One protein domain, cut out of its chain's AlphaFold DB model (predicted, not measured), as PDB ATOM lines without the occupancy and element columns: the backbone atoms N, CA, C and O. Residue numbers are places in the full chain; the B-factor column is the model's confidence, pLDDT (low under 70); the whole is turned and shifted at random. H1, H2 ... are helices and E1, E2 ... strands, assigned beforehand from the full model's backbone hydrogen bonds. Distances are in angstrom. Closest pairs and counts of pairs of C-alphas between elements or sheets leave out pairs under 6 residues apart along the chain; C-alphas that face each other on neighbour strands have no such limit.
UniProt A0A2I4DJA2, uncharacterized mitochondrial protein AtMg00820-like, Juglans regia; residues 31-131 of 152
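What this domain is: This is residues 31 to 131 of the 152 residues of the protein "uncharacterized mitochondrial protein AtMg00820-like" of Juglans regia (UniProt A0A2I4DJA2). A long two-stranded hairpin, E1 and E2, has helix H1 packed on it, mostly on E2, while residues 104 to 119 stick out as an arm, of which 114 to 119 belong to helix H2. Of 101 printed residues, under half are in named elements, in the order H1, E1, E2, H2; the class is mixed. The whole is extended, with a radius of gyration of the C-alphas of 20.3 A and spans of 57 by 46 by 25 A.

How they stand to each other: Look first at E1, residues 70 to 78, and E2, residues 84 to 93: this antiparallel hairpin, at 163 degrees, has N 73 and O 90 2.8 A apart, within hydrogen-bond range. H1, residues 37 to 53, comes closest to E2 at the C-alphas of Met 43 and Ala 89, 5.2 A; H1 and E1 are near each other, with 8 pairs of C-alphas within 10 A. H2, residues 114 to 126, is apart from H1 and E1. In H1 and H2 every O i to N i+4 pair is within hydrogen-bond range.

Where its parts are: Find C-alpha 37 at (287.957, 273.557, 312.412); from there H1 runs 24.5 A. E1 measures 25.8 A, E2 27.1 A and H2 18.4 A, ending at C-alpha 126, (249.095, 308.801, 305.010).

The domain as a whole: The printed part has no cut; links H1 to E1 and E2 to H2 are long. The farthest C-alphas, of Ser 63 and Ser 128, are 59.4 A apart. Confidence is under 70 at residues 96 to 97, 99 and 101 to 110.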
ATOM      1  N   THR A  31     286.009 274.979 324.774       90.31
ATOM      2  CA  THR A  31     286.847 273.767 324.764       90.31
ATOM      3  C   THR A  31     286.299 272.685 323.836       90.31
ATOM      4  O   THR A  31     287.049 271.895 323.271       90.31
ATOM      5  N   GLU A  32     284.982 272.633 323.670       90.12
ATOM      6  CA  GLU A  32     284.328 271.727 322.734       90.12
ATOM      7  C   GLU A  32     284.413 272.261 321.301       90.12
ATOM      8  O   GLU A  32     284.863 271.556 320.400       90.12
ATOM      9  N   ALA A  33     284.078 273.538 321.106       90.69
ATOM     10  CA  ALA A  33     284.077 274.199 319.806       90.69
ATOM     11  C   ALA A  33     285.454 274.209 319.139       90.69
ATOM     12  O   ALA A  33     285.575 273.984 317.939       90.69
ATOM     13  N   THR A  34     286.516 274.415 319.919       91.25
ATOM     14  CA  THR A  34     287.898 274.443 319.421       91.25
ATOM     15  C   THR A  34     288.372 273.115 318.852       91.25
ATOM     16  O   THR A  34     289.361 273.110 318.125       91.25
ATOM     17  N   LYS A  35     287.683 271.998 319.107       92.69
ATOM     18  CA  LYS A  35     288.002 270.705 318.483       92.69
ATOM     19  C   LYS A  35     287.667 270.701 316.990       92.69
ATOM     20  O   LYS A  35     288.345 270.032 316.213       92.69
ATOM     21  N   PHE A  36     286.704 271.518 316.572       91.88
ATOM     22  CA  PHE A  36     286.177 271.552 315.212       91.88
ATOM     23  C   PHE A  36     286.754 272.733 314.407       91.88
ATOM     24  O   PHE A  36     286.671 273.884 314.853       91.88
ATOM     25  N   PRO A  37     287.350 272.498 313.223       93.12
ATOM     26  CA  PRO A  37     287.957 273.557 312.412       93.12
ATOM     27  C   PRO A  37     286.965 274.644 311.980       93.12
ATOM     28  O   PRO A  37     287.316 275.822 311.994       93.12
ATOM     29  N   GLU A  38     285.727 274.279 311.656       92.75
ATOM     30  CA  GLU A  38     284.683 275.212 311.227       92.75
ATOM     31  C   GLU A  38     284.295 276.208 312.328       92.75
ATOM     32  O   GLU A  38     284.048 277.384 312.055       92.75
ATOM     33  N   TRP A  39     284.305 275.767 313.587       94.56
ATOM     34  CA  TRP A  39     284.030 276.628 314.731       94.56
ATOM     35  C   TRP A  39     285.224 277.519 315.067       94.56
ATOM     36  O   TRP A  39     285.028 278.692 315.379       94.56
ATOM     37  N   ARG A  40     286.460 277.013 314.934       94.56
ATOM     38  CA  ARG A  40     287.671 277.846 315.044       94.56
ATOM     39  C   ARG A  40     287.681 278.963 314.004       94.56
ATOM     40  O   ARG A  40     287.961 280.101 314.357       94.56
ATOM     41  N   ALA A  41     287.319 278.653 312.759       94.50
ATOM     42  CA  ALA A  41     287.221 279.648 311.695       94.50
ATOM     43  C   ALA A  41     286.161 280.716 312.013       94.50
ATOM     44  O   ALA A  41     286.439 281.905 311.898       94.50
ATOM     45  N   ALA A  42     284.975 280.313 312.484       93.75
ATOM     46  CA  ALA A  42     283.934 281.262 312.879       93.75
ATOM     47  C   ALA A  42     284.364 282.167 314.051       93.75
ATOM     48  O   ALA A  42     284.076 283.361 314.034       93.75
ATOM     49  N   MET A  43     285.063 281.617 315.051       94.88
ATOM     50  CA  MET A  43     285.605 282.394 316.175       94.88
ATOM     51  C   MET A  43     286.708 283.360 315.733       94.88
ATOM     52  O   MET A  43     286.741 284.490 316.210       94.88
ATOM     53  N   ALA A  44     287.577 282.944 314.806       94.38
ATOM     54  CA  ALA A  44     288.619 283.804 314.250       94.38
ATOM     55  C   ALA A  44     288.023 285.004 313.504       94.38
ATOM     56  O   ALA A  44     288.428 286.129 313.759       94.38
ATOM     57  N   VAL A  45     286.994 284.786 312.674       92.44
ATOM     58  CA  VAL A  45     286.299 285.875 311.961       92.44
ATOM     59  C   VAL A  45     285.743 286.926 312.925       92.44
ATOM     60  O   VAL A  45     285.887 288.121 312.678       92.44
ATOM     61  N   GLU A  46     285.116 286.497 314.021       91.94
ATOM     62  CA  GLU A  46     284.611 287.417 315.046       91.94
ATOM     63  C   GLU A  46     285.758 288.165 315.739       91.94
ATOM     64  O   GLU A  46     285.708 289.385 315.887       91.94
ATOM     65  N   PHE A  47     286.813 287.451 316.135       90.44
ATOM     66  CA  PHE A  47     287.961 288.045 316.817       90.44
ATOM     67  C   PHE A  47     288.689 289.076 315.939       90.44
ATOM     68  O   PHE A  47     288.974 290.182 316.396       90.44
ATOM     69  N   ASP A  48     288.904 288.764 314.662       90.94
ATOM     70  CA  ASP A  48     289.506 289.673 313.685       90.94
ATOM     71  C   ASP A  48     288.628 290.910 313.457       90.94
ATOM     72  O   ASP A  48     289.134 292.032 313.370       90.94
ATOM     73  N   ALA A  49     287.301 290.740 313.415       87.44
ATOM     74  CA  ALA A  49     286.369 291.858 313.307       87.44
ATOM     75  C   ALA A  49     286.429 292.781 314.537       87.44
ATOM     76  O   ALA A  49     286.341 294.002 314.382       87.44
ATOM     77  N   LEU A  50     286.604 292.226 315.741       86.69
ATOM     78  CA  LEU A  50     286.791 293.006 316.968       86.69
ATOM     79  C   LEU A  50     288.125 293.764 316.960       86.69
ATOM     80  O   LEU A  50     288.151 294.944 317.305       86.69
ATOM     81  N   LEU A  51     289.215 293.124 316.522       87.06
ATOM     82  CA  LEU A  51     290.525 293.773 316.383       87.06
ATOM     83  C   LEU A  51     290.488 294.926 315.374       87.06
ATOM     84  O   LEU A  51     291.012 296.008 315.639       87.06
ATOM     85  N   LEU A  52     289.839 294.717 314.225       88.44
ATOM     86  CA  LEU A  52     289.740 295.725 313.171       88.44
ATOM     87  C   LEU A  52     288.994 296.978 313.638       88.44
ATOM     88  O   LEU A  52     289.345 298.090 313.245       88.44
ATOM     89  N   LYS A  53     287.972 296.804 314.478       83.19
ATOM     90  CA  LYS A  53     287.135 297.909 314.956       83.19
ATOM     91  C   LYS A  53     287.767 298.734 316.067       83.19
ATOM     92  O   LYS A  53     287.256 299.815 316.335       83.19
ATOM     93  N   ARG A  54     288.864 298.262 316.673       82.00
ATOM     94  CA  ARG A  54     289.594 298.968 317.743       82.00
ATOM     95  C   ARG A  54     288.677 299.445 318.876       82.00
ATOM     96  O   ARG A  54     288.821 300.553 319.374       82.00
ATOM     97  N   THR A  55     287.712 298.611 319.257       78.31
ATOM     98  CA  THR A  55     286.727 298.933 320.306       78.31
ATOM     99  C   THR A  55     287.194 298.536 321.707       78.31
ATOM    100  O   THR A  55     286.425 298.647 322.655       78.31
ATOM    101  N   TRP A  56     288.412 298.007 321.847       84.50
ATOM    102  CA  TRP A  56     288.982 297.560 323.115       84.50
ATOM    103  C   TRP A  56     290.510 297.587 323.056       84.50
ATOM    104  O   TRP A  56     291.094 297.376 321.992       84.50
ATOM    105  N   ASP A  57     291.132 297.782 324.216       84.44
ATOM    106  CA  ASP A  57     292.579 297.718 324.400       84.44
ATOM    107  C   ASP A  57     292.936 296.613 325.394       84.44
ATOM    108  O   ASP A  57     292.241 296.388 326.390       84.44
ATOM    109  N   LEU A  58     294.046 295.921 325.133       87.00
ATOM    110  CA  LEU A  58     294.605 294.976 326.090       87.00
ATOM    111  C   LEU A  58     295.381 295.747 327.163       87.00
ATOM    112  O   LEU A  58     296.374 296.408 326.861       87.00
ATOM    113  N   ILE A  59     294.953 295.621 328.417       87.44
ATOM    114  CA  ILE A  59     295.596 296.267 329.565       87.44
ATOM    115  C   ILE A  59     296.213 295.243 330.520       87.44
ATOM    116  O   ILE A  59     295.899 294.052 330.481       87.44
ATOM    117  N   SER A  60     297.098 295.714 331.401       88.12
ATOM    118  CA  SER A  60     297.603 294.893 332.507       88.12
ATOM    119  C   SER A  60     296.485 294.618 333.508       88.12
ATOM    120  O   SER A  60     295.674 295.499 333.787       88.12
ATOM    121  N   TYR A  61     296.453 293.404 334.057       86.44
ATOM    122  CA  TYR A  61     295.483 293.045 335.085       86.44
ATOM    123  C   TYR A  61     295.716 293.850 336.373       86.44
ATOM    124  O   TYR A  61     296.844 293.924 336.861       86.44
ATOM    125  N   ASP A  62     294.637 294.389 336.936       84.19
ATOM    126  CA  ASP A  62     294.606 295.043 338.243       84.19
ATOM    127  C   ASP A  62     293.427 294.475 339.044       84.19
ATOM    128  O   ASP A  62     292.284 294.462 338.583       84.19
ATOM    129  N   SER A  63     293.713 293.992 340.255       83.88
ATOM    130  CA  SER A  63     292.731 293.386 341.157       83.88
ATOM    131  C   SER A  63     291.644 294.353 341.628       83.88
ATOM    132  O   SER A  63     290.629 293.910 342.156       83.88
ATOM    133  N   ASN A  64     291.854 295.662 341.471       84.31
ATOM    134  CA  ASN A  64     290.881 296.688 341.839       84.31
ATOM    135  C   ASN A  64     289.829 296.936 340.747       84.31
ATOM    136  O   ASN A  64     288.861 297.660 340.989       84.31
ATOM    137  N   LEU A  65     290.000 296.365 339.550       82.00
ATOM    138  CA  LEU A  65     289.058 296.533 338.448       82.00
ATOM    139  C   LEU A  65     287.894 295.550 338.572       82.00
ATOM    140  O   LEU A  65     288.084 294.355 338.803       82.00
ATOM    141  N   ASN A  66     286.675 296.041 338.341       81.75
ATOM    142  CA  ASN A  66     285.520 295.162 338.193       81.75
ATOM    143  C   ASN A  66     285.560 294.487 336.814       81.75
ATOM    144  O   ASN A  66     285.112 295.057 335.818       81.75
ATOM    145  N   THR A  67     286.133 293.287 336.753       84.81
ATOM    146  CA  THR A  67     286.248 292.498 335.521       84.81
ATOM    147  C   THR A  67     285.027 291.609 335.311       84.81
ATOM    148  O   THR A  67     284.673 290.795 336.166       84.81
ATOM    149  N   LEU A  68     284.419 291.693 334.131       86.38
ATOM    150  CA  LEU A  68     283.382 290.774 333.685       86.38
ATOM    151  C   LEU A  68     284.019 289.516 333.097       86.38
ATOM    152  O   LEU A  68     284.921 289.595 332.272       86.38
ATOM    153  N   GLY A  69     283.505 288.342 333.453       87.12
ATOM    154  CA  GLY A  69     283.888 287.122 332.739       87.12
ATOM    155  C   GLY A  69     283.427 287.168 331.278       87.12
ATOM    156  O   GLY A  69     282.466 287.866 330.967       87.12
ATOM    157  N   TYR A  70     283.993 286.356 330.387       89.75
ATOM    158  CA  TYR A  70     283.474 286.217 329.015       89.75
ATOM    159  C   TYR A  70     282.836 284.862 328.703       89.75
ATOM    160  O   TYR A  70     282.951 283.884 329.456       89.75
ATOM    161  N   LYS A  71     282.118 284.801 327.575       89.94
ATOM    162  CA  LYS A  71     281.610 283.566 326.970       89.94
ATOM    163  C   LYS A  71     281.549 283.678 325.446       89.94
ATOM    164  O   LYS A  71     281.171 284.710 324.902       89.94
ATOM    165  N   TRP A  72     281.828 282.565 324.776       92.38
ATOM    166  CA  TRP A  72     281.490 282.376 323.369       92.38
ATOM    167  C   TRP A  72     280.034 281.924 323.220       92.38
ATOM    168  O   TRP A  72     279.625 280.913 323.794       92.38
ATOM    169  N   VAL A  73     279.250 282.674 322.448       91.38
ATOM    170  CA  VAL A  73     277.912 282.285 321.998       91.38
ATOM    171  C   VAL A  73     278.049 281.679 320.609       91.38
ATOM    172  O   VAL A  73     278.431 282.354 319.653       91.38
ATOM    173  N   LEU A  74     277.753 280.389 320.519       91.81
ATOM    174  CA  LEU A  74     277.972 279.565 319.338       91.81
ATOM    175  C   LEU A  74     276.609 279.137 318.808       91.81
ATOM    176  O   LEU A  74     275.797 278.616 319.564       91.81
ATOM    177  N   LYS A  75     276.340 279.424 317.534       91.62
ATOM    178  CA  LYS A  75     275.082 279.070 316.871       91.62
ATOM    179  C   LYS A  75     275.297 278.610 315.442       91.62
ATOM    180  O   LYS A  75     276.126 279.146 314.710       91.62
ATOM    181  N   THR A  76     274.494 277.652 315.030       91.88
ATOM    182  CA  THR A  76     274.390 277.171 313.662       91.88
ATOM    183  C   THR A  76     273.261 277.925 312.986       91.88
ATOM    184  O   THR A  76     272.123 277.921 313.448       91.88
ATOM    185  N   LYS A  77     273.575 278.627 311.897       88.12
ATOM    186  CA  LYS A  77     272.563 279.263 311.061       88.12
ATOM    187  C   LYS A  77     272.223 278.306 309.928       88.12
ATOM    188  O   LYS A  77     273.127 277.886 309.204       88.12
ATOM    189  N   CYS A  78     270.945 277.979 309.795       90.94
ATOM    190  CA  CYS A  78     270.432 277.148 308.713       90.94
ATOM    191  C   CYS A  78     269.631 277.992 307.717       90.94
ATOM    192  O   CYS A  78     269.016 278.993 308.096       90.94
ATOM    193  N   LEU A  79     269.634 277.566 306.456       90.00
ATOM    194  CA  LEU A  79     268.745 278.064 305.414       90.00
ATOM    195  C   LEU A  79     267.296 277.614 305.678       90.00
ATOM    196  O   LEU A  79     267.030 276.784 306.548       90.00
ATOM    197  N   ALA A  80     266.346 278.164 304.916       89.44
ATOM    198  CA  ALA A  80     264.923 277.827 305.047       89.44
ATOM    199  C   ALA A  80     264.623 276.346 304.751       89.44
ATOM    200  O   ALA A  80     263.648 275.802 305.260       89.44
ATOM    201  N   ASP A  81     265.470 275.701 303.950       89.31
ATOM    202  CA  ASP A  81     265.414 274.266 303.677       89.31
ATOM    203  C   ASP A  81     266.047 273.412 304.793       89.31
ATOM    204  O   ASP A  81     265.992 272.192 304.730       89.31
ATOM    205  N   GLY A  82     266.624 274.026 305.830       85.19
ATOM    206  CA  GLY A  82     267.271 273.340 306.947       85.19
ATOM    207  C   GLY A  82     268.746 273.001 306.724       85.19
ATOM    208  O   GLY A  82     269.391 272.507 307.650       85.19
ATOM    209  N   THR A  83     269.311 273.292 305.551       87.81
ATOM    210  CA  THR A  83     270.738 273.070 305.284       87.81
ATOM    211  C   THR A  83     271.613 274.106 305.993       87.81
ATOM    212  O   THR A  83     271.171 275.207 306.322       87.81
ATOM    213  N   LEU A  84     272.871 273.751 306.271       88.62
ATOM    214  CA  LEU A  84     273.816 274.632 306.959       88.62
ATOM    215  C   LEU A  84     274.135 275.867 306.098       88.62
ATOM    216  O   LEU A  84     274.782 275.746 305.065       88.62
ATOM    217  N   GLU A  85     273.759 277.057 306.569       90.06
ATOM    218  CA  GLU A  85     274.162 278.327 305.955       90.06
ATOM    219  C   GLU A  85     275.565 278.721 306.435       90.06
ATOM    220  O   GLU A  85     276.467 278.952 305.635       90.06
ATOM    221  N   ARG A  86     275.756 278.815 307.760       90.62
ATOM    222  CA  ARG A  86     277.044 279.167 308.379       90.62
ATOM    223  C   ARG A  86     277.088 278.848 309.870       90.62
ATOM    224  O   ARG A  86     276.067 278.893 310.556       90.62
ATOM    225  N   ARG A  87     278.292 278.638 310.405       92.69
ATOM    226  CA  ARG A  87     278.547 278.689 311.854       92.69
ATOM    227  C   ARG A  87     278.732 280.147 312.281       92.69
ATOM    228  O   ARG A  87     279.415 280.914 311.605       92.69
ATOM    229  N   LYS A  88     278.103 280.542 313.383       91.50
ATOM    230  CA  LYS A  88     278.134 281.898 313.935       91.50
ATOM    231  C   LYS A  88     278.733 281.840 315.338       91.50
ATOM    232  O   LYS A  88     278.187 281.160 316.202       91.50
ATOM    233  N   ALA A  89     279.815 282.572 315.564       93.88
ATOM    234  CA  ALA A  89     280.427 282.734 316.877       93.88
ATOM    235  C   ALA A  89     280.377 284.210 317.282       93.88
ATOM    236  O   ALA A  89     280.541 285.074 316.429       93.88
ATOM    237  N   HIS A  90     280.082 284.477 318.552       92.00
ATOM    238  CA  HIS A  90     280.034 285.816 319.150       92.00
ATOM    239  C   HIS A  90     280.782 285.769 320.475       92.00
ATOM    240  O   HIS A  90     280.493 284.895 321.297       92.00
ATOM    241  N   LEU A  91     281.720 286.687 320.691       90.38
ATOM    242  CA  LEU A  91     282.387 286.844 321.980       90.38
ATOM    243  C   LEU A  91     281.617 287.879 322.805       90.38
ATOM    244  O   LEU A  91     281.420 289.004 322.361       90.38
ATOM    245  N   VAL A  92     281.146 287.493 323.992       87.69
ATOM    246  CA  VAL A  92     280.244 288.327 324.798       87.69
ATOM    247  C   VAL A  92     280.720 288.393 326.247       87.69
ATOM    248  O   VAL A  92     281.073 287.369 326.841       87.69
ATOM    249  N   ALA A  93     280.678 289.589 326.836       87.56
ATOM    250  CA  ALA A  93     280.891 289.791 328.263       87.56
ATOM    251  C   ALA A  93     279.697 289.264 329.083       87.56
ATOM    252  O   ALA A  93     278.528 289.452 328.744       87.56
ATOM    253  N   LYS A  94     279.977 288.604 330.203       85.00
ATOM    254  CA  LYS A  94     278.984 288.121 331.166       85.00
ATOM    255  C   LYS A  94     278.545 289.284 332.052       85.00
ATOM    256  O   LYS A  94     279.061 289.459 333.152       85.00
ATOM    257  N   GLY A  95     277.549 290.040 331.595       74.44
ATOM    258  CA  GLY A  95     277.008 291.212 332.300       74.44
ATOM    259  C   GLY A  95     276.338 290.939 333.657       74.44
ATOM    260  O   GLY A  95     275.912 291.875 334.317       74.44
ATOM    261  N   PHE A  96     276.260 289.686 334.120       65.44
ATOM    262  CA  PHE A  96     275.570 289.316 335.367       65.44
ATOM    263  C   PHE A  96     276.156 289.952 336.644       65.44
ATOM    264  O   PHE A  96     275.488 289.938 337.672       65.44
ATOM    265  N   HIS A  97     277.378 290.497 336.589       65.25
ATOM    266  CA  HIS A  97     278.042 291.176 337.713       65.25
ATOM    267  C   HIS A  97     278.044 292.710 337.592       65.25
ATOM    268  O   HIS A  97     278.713 293.384 338.374       65.25
ATOM    269  N   GLN A  98     277.331 293.281 336.619       70.81
ATOM    270  CA  GLN A  98     277.228 294.733 336.493       70.81
ATOM    271  C   GLN A  98     276.291 295.300 337.570       70.81
ATOM    272  O   GLN A  98     275.162 294.839 337.731       70.81
ATOM    273  N   GLN A  99     276.754 296.319 338.294       68.31
ATOM    274  CA  GLN A  99     275.970 297.034 339.299       68.31
ATOM    275  C   GLN A  99     275.438 298.357 338.729       68.31
ATOM    276  O   GLN A  99     276.204 299.173 338.212       68.31
ATOM    277  N   ALA A 100     274.126 298.583 338.848       72.25
ATOM    278  CA  ALA A 100     273.502 299.847 338.457       72.25
ATOM    279  C   ALA A 100     274.066 301.009 339.293       72.25
ATOM    280  O   ALA A 100     274.207 300.886 340.509       72.25
ATOM    281  N   GLY A 101     274.396 302.124 338.643       67.44
ATOM    282  CA  GLY A 101     275.025 303.289 339.274       67.44
ATOM    283  C   GLY A 101     276.528 303.145 339.545       67.44
ATOM    284  O   GLY A 101     277.136 304.093 340.032       67.44
ATOM    285  N   VAL A 102     277.132 301.989 339.231       69.50
ATOM    286  CA  VAL A 102     278.585 301.747 339.347       69.50
ATOM    287  C   VAL A 102     279.189 301.355 337.998       69.50
ATOM    288  O   VAL A 102     280.233 301.871 337.622       69.50
ATOM    289  N   ASN A 103     278.551 300.435 337.269       67.50
ATOM    290  CA  ASN A 103     279.041 299.915 335.984       67.50
ATOM    291  C   ASN A 103     278.160 300.289 334.790       67.50
ATOM    292  O   ASN A 103     278.556 300.034 333.659       67.50
ATOM    293  N   PHE A 104     276.968 300.823 335.044       69.00
ATOM    294  CA  PHE A 104     276.116 301.449 334.040       69.00
ATOM    295  C   PHE A 104     275.164 302.426 334.725       69.00
ATOM    296  O   PHE A 104     274.675 302.167 335.832       69.00
ATOM    297  N   THR A 105     274.895 303.539 334.062       62.16
ATOM    298  CA  THR A 105     273.947 304.566 334.513       62.16
ATOM    299  C   THR A 105     272.511 304.279 334.067       62.16
ATOM    300  O   THR A 105     271.581 304.455 334.854       62.16
ATOM    301  N   GLU A 106     272.315 303.723 332.867       63.09
ATOM    302  CA  GLU A 106     271.006 303.315 332.344       63.09
ATOM    303  C   GLU A 106     271.032 301.897 331.747       63.09
ATOM    304  O   GLU A 106     271.970 301.501 331.064       63.09
ATOM    305  N   ALA A 107     269.975 301.109 331.984       57.69
ATOM    306  CA  ALA A 107     269.846 299.740 331.461       57.69
ATOM    307  C   ALA A 107     269.181 299.672 330.070       57.69
ATOM    308  O   ALA A 107     268.834 298.588 329.589       57.69
ATOM    309  N   TYR A 108     268.922 300.816 329.437       54.41
ATOM    310  CA  TYR A 108     268.148 300.863 328.205       54.41
ATOM    311  C   TYR A 108     269.057 300.663 326.994       54.41
ATOM    312  O   TYR A 108     269.777 301.555 326.561       54.41
ATOM    313  N   SER A 109     268.964 299.484 326.375       58.66
ATOM    314  CA  SER A 109     269.317 299.364 324.960       58.66
ATOM    315  C   SER A 109     268.458 300.360 324.171       58.66
ATOM    316  O   SER A 109     267.265 300.489 324.465       58.66
ATOM    317  N   HIS A 110     269.042 301.053 323.185       62.06
ATOM    318  CA  HIS A 110     268.350 301.958 322.255       62.06
ATOM    319  C   HIS A 110     267.365 301.184 321.351       62.06
ATOM    320  O   HIS A 110     267.490 301.133 320.130       62.06
ATOM    321  N   VAL A 111     266.374 300.529 321.951       72.69
ATOM    322  CA  VAL A 111     265.317 299.810 321.252       72.69
ATOM    323  C   VAL A 111     264.174 300.783 321.049       72.69
ATOM    324  O   VAL A 111     263.512 301.222 321.993       72.69
ATOM    325  N   VAL A 112     263.924 301.117 319.786       83.81
ATOM    326  CA  VAL A 112     262.775 301.932 319.404       83.81
ATOM    327  C   VAL A 112     261.495 301.223 319.853       83.81
ATOM    328  O   VAL A 112     261.267 300.052 319.536       83.81
ATOM    329  N   LYS A 113     260.633 301.931 320.589       87.38
ATOM    330  CA  LYS A 113     259.353 301.374 321.044       87.38
ATOM    331  C   LYS A 113     258.491 300.994 319.829       87.38
ATOM    332  O   LYS A 113     258.390 301.789 318.892       87.38
ATOM    333  N   PRO A 114     257.770 299.856 319.857       91.00
ATOM    334  CA  PRO A 114     256.896 299.456 318.752       91.00
ATOM    335  C   PRO A 114     255.861 300.519 318.362       91.00
ATOM    336  O   PRO A 114     255.492 300.621 317.195       91.00
ATOM    337  N   VAL A 115     255.413 301.333 319.325       95.12
ATOM    338  CA  VAL A 115     254.506 302.466 319.081       95.12
ATOM    339  C   VAL A 115     255.139 303.478 318.129       95.12
ATOM    340  O   VAL A 115     254.508 303.842 317.146       95.12
ATOM    341  N   THR A 116     256.398 303.864 318.351       94.19
ATOM    342  CA  THR A 116     257.129 304.800 317.487       94.19
ATOM    343  C   THR A 116     257.258 304.262 316.063       94.19
ATOM    344  O   THR A 116     256.992 304.991 315.110       94.19
ATOM    345  N   ILE A 117     257.586 302.972 315.911       93.75
ATOM    346  CA  ILE A 117     257.662 302.316 314.595       93.75
ATOM    347  C   ILE A 117     256.304 302.395 313.884       93.75
ATOM    348  O   ILE A 117     256.232 302.803 312.728       93.75
ATOM    349  N   ARG A 118     255.211 302.059 314.585       95.62
ATOM    350  CA  ARG A 118     253.849 302.138 314.032       95.62
ATOM    351  C   ARG A 118     253.469 303.559 313.635       95.62
ATOM    352  O   ARG A 118     252.894 303.737 312.571       95.62
ATOM    353  N   THR A 119     253.810 304.559 314.446       96.06
ATOM    354  CA  THR A 119     253.535 305.967 314.138       96.06
ATOM    355  C   THR A 119     254.241 306.409 312.860       96.06
ATOM    356  O   THR A 119     253.595 306.991 311.994       96.06
ATOM    357  N   ILE A 120     255.532 306.090 312.706       95.19
ATOM    358  CA  ILE A 120     256.289 306.413 311.487       95.19
ATOM    359  C   ILE A 120     255.643 305.740 310.271       95.19
ATOM    360  O   ILE A 120     255.373 306.413 309.280       95.19
ATOM    361  N   LEU A 121     255.310 304.448 310.370       96.00
ATOM    362  CA  LEU A 121     254.633 303.715 309.295       96.00
ATOM    363  C   LEU A 121     253.275 304.329 308.931       96.00
ATOM    364  O   LEU A 121     252.981 304.497 307.748       96.00
ATOM    365  N   SER A 122     252.454 304.694 309.922       96.94
ATOM    366  CA  SER A 122     251.166 305.352 309.688       96.94
ATOM    367  C   SER A 122     251.338 306.677 308.950       96.94
ATOM    368  O   SER A 122     250.634 306.909 307.971       96.94
ATOM    369  N   ILE A 123     252.303 307.508 309.358       96.50
ATOM    370  CA  ILE A 123     252.603 308.781 308.688       96.50
ATOM    371  C   ILE A 123     253.055 308.537 307.244       96.50
ATOM    372  O   ILE A 123     252.541 309.185 306.333       96.50
ATOM    373  N   SER A 124     253.964 307.585 307.011       95.94
ATOM    374  CA  SER A 124     254.438 307.253 305.662       95.94
ATOM    375  C   SER A 124     253.298 306.823 304.739       95.94
ATOM    376  O   SER A 124     253.243 307.275 303.597       95.94
ATOM    377  N   VAL A 125     252.356 306.010 305.236       96.75
ATOM    378  CA  VAL A 125     251.170 305.593 304.470       96.75
ATOM    379  C   VAL A 125     250.250 306.781 304.186       96.75
ATOM    380  O   VAL A 125     249.834 306.964 303.045       96.75
ATOM    381  N   THR A 126     249.959 307.620 305.187       96.94
ATOM    382  CA  THR A 126     249.095 308.801 305.010       96.94
ATOM    383  C   THR A 126     249.678 309.797 304.008       96.94
ATOM    384  O   THR A 126     248.936 310.389 303.230       96.94
ATOM    385  N   LEU A 127     251.001 309.960 303.993       96.44
ATOM    386  CA  LEU A 127     251.700 310.895 303.110       96.44
ATOM    387  C   LEU A 127     252.163 310.263 301.788       96.44
ATOM    388  O   LEU A 127     252.887 310.913 301.039       96.44
ATOM    389  N   SER A 128     251.794 309.006 301.502       95.00
ATOM    390  CA  SER A 128     252.276 308.245 300.332       95.00
ATOM    391  C   SER A 128     253.802 308.308 300.148       95.00
ATOM    392  O   SER A 128     254.308 308.360 299.027       95.00
ATOM    393  N   SER A 129     254.546 308.359 301.254       94.00
ATOM    394  CA  SER A 129     255.996 308.533 301.233       94.00
ATOM    395  C   SER A 129     256.704 307.182 301.104       94.00
ATOM    396  O   SER A 129     256.322 306.232 301.796       94.00
ATOM    397  N   PRO A 130     257.748 307.070 300.262       93.38
ATOM    398  CA  PRO A 130     258.533 305.847 300.160       93.38
ATOM    399  C   PRO A 130     259.254 305.557 301.481       93.38
ATOM    400  O   PRO A 130     259.803 306.457 302.117       93.38
ATOM    401  N   LEU A 131     259.260 304.285 301.883       93.38
ATOM    402  CA  LEU A 131     259.959 303.806 303.072       93.38
ATOM    403  C   LEU A 131     261.156 302.953 302.656       93.38
ATOM    404  O   LEU A 131     261.016 302.013 301.873       93.38
TER     405      LEU A 131